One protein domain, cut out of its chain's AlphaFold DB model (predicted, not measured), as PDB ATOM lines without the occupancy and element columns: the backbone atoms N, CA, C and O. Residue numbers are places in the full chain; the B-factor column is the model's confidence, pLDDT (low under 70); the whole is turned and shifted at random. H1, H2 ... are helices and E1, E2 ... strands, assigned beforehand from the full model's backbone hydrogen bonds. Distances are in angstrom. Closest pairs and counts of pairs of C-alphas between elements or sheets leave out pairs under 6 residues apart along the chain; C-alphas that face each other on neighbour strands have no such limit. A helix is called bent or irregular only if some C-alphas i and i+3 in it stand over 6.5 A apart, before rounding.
ATOM      1  N   VAL A  19     -28.120 -30.358  27.903       67.88
ATOM      2  CA  VAL A  19     -27.506 -29.548  28.959       67.88
ATOM      3  C   VAL A  19     -26.135 -30.103  29.346       67.88
ATOM      4  O   VAL A  19     -25.959 -31.311  29.526       67.88
ATOM      5  N   ASN A  20     -25.161 -29.204  29.495       70.44
ATOM      6  CA  ASN A  20     -23.860 -29.458  30.110       70.44
ATOM      7  C   ASN A  20     -23.667 -28.492  31.294       70.44
ATOM      8  O   ASN A  20     -23.330 -27.323  31.098       70.44
ATOM      9  N   GLY A  21     -23.920 -28.955  32.523       70.44
ATOM     10  CA  GLY A  21     -23.935 -28.086  33.707       70.44
ATOM     11  C   GLY A  21     -25.056 -27.044  33.625       70.44
ATOM     12  O   GLY A  21     -26.221 -27.412  33.538       70.44
ATOM     13  N   ASP A  22     -24.705 -25.755  33.610       68.44
ATOM     14  CA  ASP A  22     -25.660 -24.644  33.436       68.44
ATOM     15  C   ASP A  22     -25.841 -24.224  31.962       68.44
ATOM     16  O   ASP A  22     -26.602 -23.305  31.649       68.44
ATOM     17  N   ILE A  23     -25.125 -24.868  31.035       66.25
ATOM     18  CA  ILE A  23     -25.107 -24.494  29.620       66.25
ATOM     19  C   ILE A  23     -26.152 -25.311  28.869       66.25
ATOM     20  O   ILE A  23     -26.058 -26.537  28.800       66.25
ATOM     21  N   ARG A  24     -27.118 -24.623  28.252       69.69
ATOM     22  CA  ARG A  24     -28.060 -25.224  27.301       69.69
ATOM     23  C   ARG A  24     -27.446 -25.256  25.906       69.69
ATOM     24  O   ARG A  24     -26.947 -24.243  25.418       69.69
ATOM     25  N   LEU A  25     -27.500 -26.417  25.269       70.88
ATOM     26  CA  LEU A  25     -26.987 -26.681  23.934       70.88
ATOM     27  C   LEU A  25     -28.173 -26.877  22.987       70.88
ATOM     28  O   LEU A  25     -28.839 -27.910  23.012       70.88
ATOM     29  N   ASP A  26     -28.429 -25.877  22.145       70.75
ATOM     30  CA  ASP A  26     -29.360 -25.999  21.022       70.75
ATOM     31  C   ASP A  26     -28.599 -26.466  19.777       70.75
ATOM     32  O   ASP A  26     -27.827 -25.712  19.183       70.75
ATOM     33  N   LEU A  27     -28.817 -27.712  19.369       67.69
ATOM     34  CA  LEU A  27     -28.099 -28.307  18.243       67.69
ATOM     35  C   LEU A  27     -28.543 -27.775  16.877       67.69
ATOM     36  O   LEU A  27     -27.748 -27.813  15.940       67.69
ATOM     37  N   LYS A  28     -29.758 -27.222  16.749       66.38
ATOM     38  CA  LYS A  28     -30.202 -26.607  15.486       66.38
ATOM     39  C   LYS A  28     -29.452 -25.314  15.203       66.38
ATOM     40  O   LYS A  28     -29.067 -25.054  14.066       66.38
ATOM     41  N   SER A  29     -29.205 -24.533  16.249       67.19
ATOM     42  CA  SER A  29     -28.460 -23.277  16.154       67.19
ATOM     43  C   SER A  29     -26.935 -23.474  16.154       67.19
ATOM     44  O   SER A  29     -26.205 -22.535  15.842       67.19
ATOM     45  N   ASN A  30     -26.438 -24.681  16.466       71.75
ATOM     46  CA  ASN A  30     -25.009 -24.970  16.636       71.75
ATOM     47  C   ASN A  30     -24.558 -26.218  15.841       71.75
ATOM     48  O   ASN A  30     -24.236 -27.249  16.432       71.75
ATOM     49  N   PRO A  31     -24.457 -26.138  14.498       73.50
ATOM     50  CA  PRO A  31     -24.118 -27.283  13.638       73.50
ATOM     51  C   PRO A  31     -22.675 -27.794  13.810       73.50
ATOM     52  O   PRO A  31     -22.317 -28.846  13.286       73.50
ATOM     53  N   HIS A  32     -21.828 -27.045  14.519       79.56
ATOM     54  CA  HIS A  32     -20.461 -27.433  14.870       79.56
ATOM     55  C   HIS A  32     -20.398 -28.387  16.076       79.56
ATOM     56  O   HIS A  32     -19.317 -28.895  16.383       79.56
ATOM     57  N   ILE A  33     -21.529 -28.627  16.751       79.69
ATOM     58  CA  ILE A  33     -21.639 -29.557  17.873       79.69
ATOM     59  C   ILE A  33     -22.076 -30.929  17.357       79.69
ATOM     60  O   ILE A  33     -23.114 -31.065  16.713       79.69
ATOM     61  N   GLN A  34     -21.303 -31.966  17.674       80.69
ATOM     62  CA  GLN A  34     -21.612 -33.356  17.332       80.69
ATOM     63  C   GLN A  34     -21.768 -34.202  18.593       80.69
ATOM     64  O   GLN A  34     -20.918 -34.148  19.480       80.69
ATOM     65  N   ILE A  35     -22.826 -35.016  18.665       80.56
ATOM     66  CA  ILE A  35     -23.001 -35.990  19.753       80.56
ATOM     67  C   ILE A  35     -22.160 -37.232  19.467       80.56
ATOM     68  O   ILE A  35     -22.227 -37.816  18.386       80.56
ATOM     69  N   LEU A  36     -21.401 -37.665  20.471       77.44
ATOM     70  CA  LEU A  36     -20.664 -38.917  20.457       77.44
ATOM     71  C   LEU A  36     -21.509 -40.041  21.054       77.44
ATOM     72  O   LEU A  36     -22.112 -39.893  22.119       77.44
ATOM     73  N   ALA A  37     -21.474 -41.205  20.405       71.75
ATOM     74  CA  ALA A  37     -22.054 -42.451  20.905       71.75
ATOM     75  C   ALA A  37     -21.216 -43.051  22.060       71.75
ATOM     76  O   ALA A  37     -20.709 -44.167  21.967       71.75
ATOM     77  N   SER A  38     -21.021 -42.286  23.138       76.50
ATOM     78  CA  SER A  38     -20.246 -42.660  24.325       76.50
ATOM     79  C   SER A  38     -21.138 -42.942  25.538       76.50
ATOM     80  O   SER A  38     -22.315 -42.583  25.567       76.50
ATOM     81  N   HIS A  39     -20.563 -43.585  26.558       74.25
ATOM     82  CA  HIS A  39     -21.194 -43.785  27.863       74.25
ATOM     83  C   HIS A  39     -20.254 -43.245  28.956       74.25
ATOM     84  O   HIS A  39     -19.204 -43.854  29.175       74.25
ATOM     85  N   PRO A  40     -20.584 -42.127  29.632       75.75
ATOM     86  CA  PRO A  40     -21.786 -41.296  29.463       75.75
ATOM     87  C   PRO A  40     -21.833 -40.568  28.099       75.75
ATOM     88  O   PRO A  40     -20.791 -40.448  27.445       75.75
ATOM     89  N   PRO A  41     -23.013 -40.101  27.640       81.81
ATOM     90  CA  PRO A  41     -23.129 -39.337  26.397       81.81
ATOM     91  C   PRO A  41     -22.277 -38.061  26.451       81.81
ATOM     92  O   PRO A  41     -22.284 -37.348  27.453       81.81
ATOM     93  N   CYS A  42     -21.546 -37.767  25.376       84.75
ATOM     94  CA  CYS A  42     -20.673 -36.596  25.267       84.75
ATOM     95  C   CYS A  42     -20.937 -35.848  23.958       84.75
ATOM     96  O   CYS A  42     -21.451 -36.425  23.001       84.75
ATOM     97  N   TYR A  43     -20.533 -34.582  23.892       85.56
ATOM     98  CA  TYR A  43     -20.494 -33.808  22.655       85.56
ATOM     99  C   TYR A  43     -19.078 -33.329  22.341       85.56
ATOM    100  O   TYR A  43     -18.248 -33.162  23.237       85.56
ATOM    101  N   VAL A  44     -18.827 -33.075  21.061       85.50
ATOM    102  CA  VAL A  44     -17.642 -32.386  20.550       85.50
ATOM    103  C   VAL A  44     -18.100 -31.076  19.940       85.50
ATOM    104  O   VAL A  44     -18.928 -31.083  19.034       85.50
ATOM    105  N   ASP A  45     -17.549 -29.969  20.415       85.00
ATOM    106  CA  ASP A  45     -17.643 -28.674  19.751       85.00
ATOM    107  C   ASP A  45     -16.388 -28.494  18.890       85.00
ATOM    108  O   ASP A  45     -15.280 -28.300  19.399       85.00
ATOM    109  N   ILE A  46     -16.567 -28.591  17.572       85.25
ATOM    110  CA  ILE A  46     -15.475 -28.502  16.594       85.25
ATOM    111  C   ILE A  46     -14.933 -27.069  16.498       85.25
ATOM    112  O   ILE A  46     -13.770 -26.864  16.156       85.25
ATOM    113  N   GLN A  47     -15.749 -26.062  16.813       84.56
ATOM    114  CA  GLN A  47     -15.350 -24.661  16.740       84.56
ATOM    115  C   GLN A  47     -14.489 -24.265  17.944       84.56
ATOM    116  O   GLN A  47     -13.502 -23.544  17.791       84.56
ATOM    117  N   GLN A  48     -14.837 -24.754  19.133       82.75
ATOM    118  CA  GLN A  48     -14.102 -24.485  20.372       82.75
ATOM    119  C   GLN A  48     -13.021 -25.531  20.677       82.75
ATOM    120  O   GLN A  48     -12.208 -25.322  21.575       82.75
ATOM    121  N   ASN A  49     -12.967 -26.628  19.912       83.56
ATOM    122  CA  ASN A  49     -12.107 -27.790  20.165       83.56
ATOM    123  C   ASN A  49     -12.288 -28.364  21.581       83.56
ATOM    124  O   ASN A  49     -11.324 -28.771  22.233       83.56
ATOM    125  N   THR A  50     -13.528 -28.391  22.068       85.38
ATOM    126  CA  THR A  50     -13.854 -28.877  23.414       85.38
ATOM    127  C   THR A  50     -14.717 -30.124  23.364       85.38
ATOM    128  O   THR A  50     -15.564 -30.274  22.484       85.38
ATOM    129  N   VAL A  51     -14.536 -30.991  24.359       84.38
ATOM    130  CA  VAL A  51     -15.415 -32.132  24.623       84.38
ATOM    131  C   VAL A  51     -16.118 -31.886  25.946       84.38
ATOM    132  O   VAL A  51     -15.461 -31.565  26.938       84.38
ATOM    133  N   GLY A  52     -17.437 -32.039  25.967       83.94
ATOM    134  CA  GLY A  52     -18.231 -31.930  27.184       83.94
ATOM    135  C   GLY A  52     -19.117 -33.149  27.384       83.94
ATOM    136  O   GLY A  52     -19.501 -33.823  26.426       83.94
ATOM    137  N   GLN A  53     -19.429 -33.444  28.640       84.12
ATOM    138  CA  GLN A  53     -20.382 -34.488  28.987       84.12
ATOM    139  C   GLN A  53     -21.804 -33.924  28.898       84.12
ATOM    140  O   GLN A  53     -22.062 -32.800  29.324       84.12
ATOM    141  N   LEU A  54     -22.723 -34.707  28.343       78.62
ATOM    142  CA  LEU A  54     -24.146 -34.400  28.343       78.62
ATOM    143  C   LEU A  54     -24.789 -35.024  29.580       78.62
ATOM    144  O   LEU A  54     -24.556 -36.195  29.898       78.62
ATOM    145  N   TYR A  55     -25.614 -34.240  30.266       71.56
ATOM    146  CA  TYR A  55     -26.413 -34.706  31.392       71.56
ATOM    147  C   TYR A  55     -27.873 -34.812  30.953       71.56
ATOM    148  O   TYR A  55     -28.427 -33.872  30.389       71.56
ATOM    149  N   GLY A  56     -28.494 -35.965  31.192       70.50
ATOM    150  CA  GLY A  56     -29.887 -36.204  30.833       70.50
ATOM    151  C   GLY A  56     -30.281 -37.671  30.957       70.50
ATOM    152  O   GLY A  56     -29.441 -38.541  31.189       70.50
ATOM    153  N   GLU A  57     -31.573 -37.934  30.792       69.06
ATOM    154  CA  GLU A  57     -32.157 -39.279  30.873       69.06
ATOM    155  C   GLU A  57     -32.030 -40.070  29.556       69.06
ATOM    156  O   GLU A  57     -32.350 -41.255  29.500       69.06
ATOM    157  N   TYR A  58     -31.551 -39.426  28.488       74.38
ATOM    158  CA  TYR A  58     -31.495 -40.002  27.146       74.38
ATOM    159  C   TYR A  58     -30.167 -40.716  26.876       74.38
ATOM    160  O   TYR A  58     -29.084 -40.211  27.174       74.38
ATOM    161  N   THR A  59     -30.239 -41.889  26.245       75.50
ATOM    162  CA  THR A  59     -29.045 -42.626  25.809       75.50
ATOM    163  C   THR A  59     -28.422 -41.985  24.568       75.50
ATOM    164  O   THR A  59     -29.113 -41.367  23.757       75.50
ATOM    165  N   ALA A  60     -27.116 -42.174  24.362       72.69
ATOM    166  CA  ALA A  60     -26.429 -41.618  23.194       72.69
ATOM    167  C   ALA A  60     -27.000 -42.142  21.858       72.69
ATOM    168  O   ALA A  60     -27.050 -41.406  20.876       72.69
ATOM    169  N   ASN A  61     -27.492 -43.388  21.838       73.94
ATOM    170  CA  ASN A  61     -28.154 -43.970  20.669       73.94
ATOM    171  C   ASN A  61     -29.494 -43.280  20.365       73.94
ATOM    172  O   ASN A  61     -29.790 -42.966  19.216       73.94
ATOM    173  N   LEU A  62     -30.284 -42.997  21.403       75.06
ATOM    174  CA  LEU A  62     -31.550 -42.288  21.256       75.06
ATOM    175  C   LEU A  62     -31.325 -40.864  20.730       75.06
ATOM    176  O   LEU A  62     -31.958 -40.457  19.760       75.06
ATOM    177  N   LEU A  63     -30.363 -40.142  21.313       74.94
ATOM    178  CA  LEU A  63     -29.992 -38.790  20.889       74.94
ATOM    179  C   LEU A  63     -29.509 -38.740  19.433       74.94
ATOM    180  O   LEU A  63     -29.881 -37.828  18.695       74.94
ATOM    181  N   TYR A  64     -28.732 -39.737  18.999       73.75
ATOM    182  CA  TYR A  64     -28.310 -39.865  17.604       73.75
ATOM    183  C   TYR A  64     -29.511 -39.998  16.656       73.75
ATOM    184  O   TYR A  64     -29.578 -39.295  15.651       73.75
ATOM    185  N   HIS A  65     -30.489 -40.845  16.988       73.81
ATOM    186  CA  HIS A  65     -31.689 -41.008  16.167       73.81
ATOM    187  C   HIS A  65     -32.585 -39.763  16.158       73.81
ATOM    188  O   HIS A  65     -33.107 -39.422  15.099       73.81
ATOM    189  N   PHE A  66     -32.711 -39.045  17.280       72.19
ATOM    190  CA  PHE A  66     -33.458 -37.781  17.323       72.19
ATOM    191  C   PHE A  66     -32.863 -36.701  16.437       72.19
ATOM    192  O   PHE A  66     -33.600 -35.989  15.764       72.19
ATOM    193  N   LEU A  67     -31.534 -36.598  16.397       71.06
ATOM    194  CA  LEU A  67     -30.865 -35.618  15.544       71.06
ATOM    195  C   LEU A  67     -31.018 -35.888  14.054       71.06
ATOM    196  O   LEU A  67     -30.874 -34.976  13.248       71.06
ATOM    197  N   GLN A  68     -31.259 -37.144  13.697       71.62
ATOM    198  CA  GLN A  68     -31.468 -37.572  12.320       71.62
ATOM    199  C   GLN A  68     -32.959 -37.703  11.985       71.62
ATOM    200  O   GLN A  68     -33.304 -38.198  10.911       71.62
ATOM    201  N   MET A  69     -33.849 -37.310  12.902       70.31
ATOM    202  CA  MET A  69     -35.283 -37.444  12.703       70.31
ATOM    203  C   MET A  69     -35.747 -36.454  11.621       70.31
ATOM    204  O   MET A  69     -35.470 -35.261  11.727       70.31
ATOM    205  N   PRO A  70     -36.448 -36.913  10.570       69.38
ATOM    206  CA  PRO A  70     -37.043 -36.004   9.599       69.38
ATOM    207  C   PRO A  70     -38.193 -35.212  10.235       69.38
ATOM    208  O   PRO A  70     -38.790 -35.658  11.219       69.38
ATOM    209  N   ASP A  71     -38.557 -34.076   9.634       70.94
ATOM    210  CA  ASP A  71     -39.757 -33.349  10.050       70.94
ATOM    211  C   ASP A  71     -40.991 -34.258   9.898       70.94
ATOM    212  O   ASP A  71     -41.265 -34.807   8.823       70.94
ATOM    213  N   LEU A  72     -41.741 -34.431  10.984       67.25
ATOM    214  CA  LEU A  72     -42.906 -35.296  11.052       67.25
ATOM    215  C   LEU A  72     -44.144 -34.539  10.547       67.25
ATOM    216  O   LEU A  72     -44.488 -33.495  11.102       67.25
ATOM    217  N   PRO A  73     -44.863 -35.037   9.529       69.19
ATOM    218  CA  PRO A  73     -46.156 -34.481   9.144       69.19
ATOM    219  C   PRO A  73     -47.146 -34.510  10.312       69.19
ATOM    220  O   PRO A  73     -47.291 -35.548  10.958       69.19
ATOM    221  N   SER A  74     -47.909 -33.431  10.511       64.06
ATOM    222  CA  SER A  74     -48.880 -33.344  11.614       64.06
ATOM    223  C   SER A  74     -49.928 -34.467  11.613       64.06
ATOM    224  O   SER A  74     -50.446 -34.839  12.659       64.06
ATOM    225  N   MET A  75     -50.203 -35.079  10.456       61.50
ATOM    226  CA  MET A  75     -51.111 -36.231  10.353       61.50
ATOM    227  C   MET A  75     -50.572 -37.517  11.006       61.50
ATOM    228  O   MET A  75     -51.361 -38.399  11.318       61.50
ATOM    229  N   LEU A  76     -49.255 -37.640  11.206       69.50
ATOM    230  CA  LEU A  76     -48.621 -38.812  11.832       69.50
ATOM    231  C   LEU A  76     -48.411 -38.638  13.343       69.50
ATOM    232  O   LEU A  76     -47.976 -39.565  14.024       69.50
ATOM    233  N   LEU A  77     -48.739 -37.464  13.883       68.50
ATOM    234  CA  LEU A  77     -48.637 -37.166  15.309       68.50
ATOM    235  C   LEU A  77     -49.462 -38.112  16.207       68.50
ATOM    236  O   LEU A  77     -48.929 -38.523  17.240       68.50
ATOM    237  N   PRO A  78     -50.690 -38.541  15.835       65.25
ATOM    238  CA  PRO A  78     -51.450 -39.507  16.634       65.25
ATOM    239  C   PRO A  78     -50.765 -40.880  16.720       65.25
ATOM    240  O   PRO A  78     -50.779 -41.532  17.764       65.25
ATOM    241  N   GLU A  79     -50.145 -41.326  15.624       67.94
ATOM    242  CA  GLU A  79     -49.395 -42.587  15.582       67.94
ATOM    243  C   GLU A  79     -48.109 -42.484  16.404       67.94
ATOM    244  O   GLU A  79     -47.783 -43.401  17.159       67.94
ATOM    245  N   PHE A  80     -47.416 -41.347  16.311       71.81
ATOM    246  CA  PHE A  80     -46.215 -41.069  17.088       71.81
ATOM    247  C   PHE A  80     -46.492 -41.082  18.597       71.81
ATOM    248  O   PHE A  80     -45.784 -41.764  19.334       71.81
ATOM    249  N   GLU A  81     -47.553 -40.417  19.065       69.31
ATOM    250  CA  GLU A  81     -47.933 -40.438  20.483       69.31
ATOM    251  C   GLU A  81     -48.279 -41.853  20.969       69.31
ATOM    252  O   GLU A  81     -47.877 -42.265  22.058       69.31
ATOM    253  N   LYS A  82     -48.992 -42.635  20.154       66.00
ATOM    254  CA  LYS A  82     -49.304 -44.027  20.496       66.00
ATOM    255  C   LYS A  82     -48.034 -44.866  20.656       66.00
ATOM    256  O   LYS A  82     -47.965 -45.691  21.566       66.00
ATOM    257  N   LEU A  83     -47.031 -44.648  19.804       67.81
ATOM    258  CA  LEU A  83     -45.742 -45.336  19.882       67.81
ATOM    259  C   LEU A  83     -44.937 -44.903  21.113       67.81
ATOM    260  O   LEU A  83     -44.408 -45.765  21.813       67.81
ATOM    261  N   THR A  84     -44.874 -43.610  21.442       67.44
ATOM    262  CA  THR A  84     -44.106 -43.148  22.614       67.44
ATOM    263  C   THR A  84     -44.666 -43.669  23.937       67.44
ATOM    264  O   THR A  84     -43.898 -43.941  24.858       67.44
ATOM    265  N   HIS A  85     -45.978 -43.910  24.027       64.88
ATOM    266  CA  HIS A  85     -46.597 -44.541  25.199       64.88
ATOM    267  C   HIS A  85     -46.322 -46.052  25.315       64.88
ATOM    268  O   HIS A  85     -46.438 -46.607  26.408       64.88
ATOM    269  N   GLN A  86     -45.965 -46.728  24.217       62.59
ATOM    270  CA  GLN A  86     -45.703 -48.174  24.201       62.59
ATOM    271  C   GLN A  86     -44.271 -48.542  24.615       62.59
ATOM    272  O   GLN A  86     -44.048 -49.653  25.095       62.59
ATOM    273  N   TYR A  87     -43.310 -47.631  24.453       67.00
ATOM    274  CA  TYR A  87     -41.891 -47.899  24.683       67.00
ATOM    275  C   TYR A  87     -41.337 -47.038  25.829       67.00
ATOM    276  O   TYR A  87     -41.358 -45.811  25.776       67.00
ATOM    277  N   SER A  88     -40.786 -47.681  26.864       63.47
ATOM    278  CA  SER A  88     -40.221 -47.006  28.047       63.47
ATOM    279  C   SER A  88     -39.110 -46.014  27.709       63.47
ATOM    280  O   SER A  88     -39.021 -44.960  28.333       63.47
ATOM    281  N   ASP A  89     -38.305 -46.331  26.696       64.12
ATOM    282  CA  ASP A  89     -37.093 -45.586  26.336       64.12
ATOM    283  C   ASP A  89     -37.395 -44.228  25.681       64.12
ATOM    284  O   ASP A  89     -36.513 -43.382  25.556       64.12
ATOM    285  N   VAL A  90     -38.649 -44.008  25.275       65.88
ATOM    286  CA  VAL A  90     -39.141 -42.791  24.608       65.88
ATOM    287  C   VAL A  90     -40.291 -42.124  25.365       65.88
ATOM    288  O   VAL A  90     -40.871 -41.149  24.890       65.88
ATOM    289  N   LYS A  91     -40.604 -42.607  26.571       62.75
ATOM    290  CA  LYS A  91     -41.691 -42.073  27.400       62.75
ATOM    291  C   LYS A  91     -41.444 -40.626  27.844       62.75
ATOM    292  O   LYS A  91     -42.392 -39.863  27.990       62.75
ATOM    293  N   ASN A  92     -40.177 -40.253  28.028       64.06
ATOM    294  CA  ASN A  92     -39.771 -38.933  28.524       64.06
ATOM    295  C   ASN A  92     -39.373 -37.973  27.395       64.06
ATOM    296  O   ASN A  92     -38.635 -37.014  27.625       64.06
ATOM    297  N   LEU A  93     -39.795 -38.235  26.157       68.56
ATOM    298  CA  LEU A  93     -39.551 -37.301  25.066       68.56
ATOM    299  C   LEU A  93     -40.397 -36.038  25.217       68.56
ATOM    300  O   LEU A  93     -41.538 -36.122  25.680       68.56
ATOM    301  N   PRO A  94     -39.875 -34.876  24.785       62.81
ATOM    302  CA  PRO A  94     -40.693 -33.680  24.674       62.81
ATOM    303  C   PRO A  94     -41.883 -33.973  23.754       62.81
ATOM    304  O   PRO A  94     -41.734 -34.626  22.720       62.81
ATOM    305  N   GLN A  95     -43.077 -33.523  24.137       62.38
ATOM    306  CA  GLN A  95     -44.243 -33.636  23.264       62.38
ATOM    307  C   GLN A  95     -44.135 -32.611  22.124       62.38
ATOM    308  O   GLN A  95     -43.651 -31.504  22.369       62.38
ATOM    309  N   PRO A  96     -44.589 -32.932  20.901       64.31
ATOM    310  CA  PRO A  96     -44.627 -31.971  19.799       64.31
ATOM    311  C   PRO A  96     -45.432 -30.713  20.167       64.31
ATOM    312  O   PRO A  96     -46.469 -30.821  20.823       64.31
ATOM    313  N   GLU A  97     -44.967 -29.523  19.772       60.69
ATOM    314  CA  GLU A  97     -45.591 -28.243  20.157       60.69
ATOM    315  C   GLU A  97     -47.054 -28.134  19.704       60.69
ATOM    316  O   GLU A  97     -47.887 -27.627  20.464       60.69
ATOM    317  N   SER A  98     -47.395 -28.673  18.525       59.59
ATOM    318  CA  SER A  98     -48.783 -28.756  18.064       59.59
ATOM    319  C   SER A  98     -49.664 -29.605  18.962       59.59
ATOM    320  O   SER A  98     -50.846 -29.303  19.022       59.59
ATOM    321  N   ILE A  99     -49.118 -30.616  19.658       58.44
ATOM    322  CA  ILE A  99     -49.849 -31.458  20.617       58.44
ATOM    323  C   ILE A  99     -50.019 -30.748  21.966       58.44
ATOM    324  O   ILE A  99     -51.059 -30.897  22.609       58.44
TER     325      ILE A  99
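This is residues 19 to 99 of the 389 residues of the protein "Heavy metal resistance protein CzcA" of Acinetobacter lwoffii (UniProt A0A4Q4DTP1). A small sheet of E2, E3 and E4 makes one end of an elongated model, H1 lies in the middle, and H2 stands away at the other end. The printed part has 81 residues, under half in named elements, with four strands then two helices, mixed in class. The sheet, E2 - E3 - E4, is a meander, each strand the antiparallel neighbour of the one before. It is only just loose, close to compact: radius of gyration of the C-alphas 14.2 A, spans 41 by 24 by 21 A.

Find E1, residues 23 to 25, from C-alpha 23 at (-25.107, -24.494, 29.620). E2 is residues 33 to 36, E3 42 to 45, E4 50 to 53, H1 60 to 67. Irregular H2, residues 74 to 86, has C-alphas 75 and 78 7.1 A apart; it runs 19.7 A to C-alpha 86 at (-45.703, -48.174, 24.201).

Within hydrogen-bond range, find N 34 and O 44 at 2.9 A in hairpin E2 and E3, N 43 and O 52 at 2.8 A in hairpin E3 and E4. H1 only grazes the sheet; the closest C-alphas of H1 and E2, Tyr 64 and Ile 35, are 6.9 A apart. H2 is apart from H1. E1 pairs with no named strand. Each O i to N i+4 pair is within range in H1, 7 of 9 in H2.

The farthest C-alphas, Asn 49 and Pro 78, are 41.2 A apart. The printed part has no cut and no long link; pLDDT is under 70 at 36 residues, among them 81 to 99.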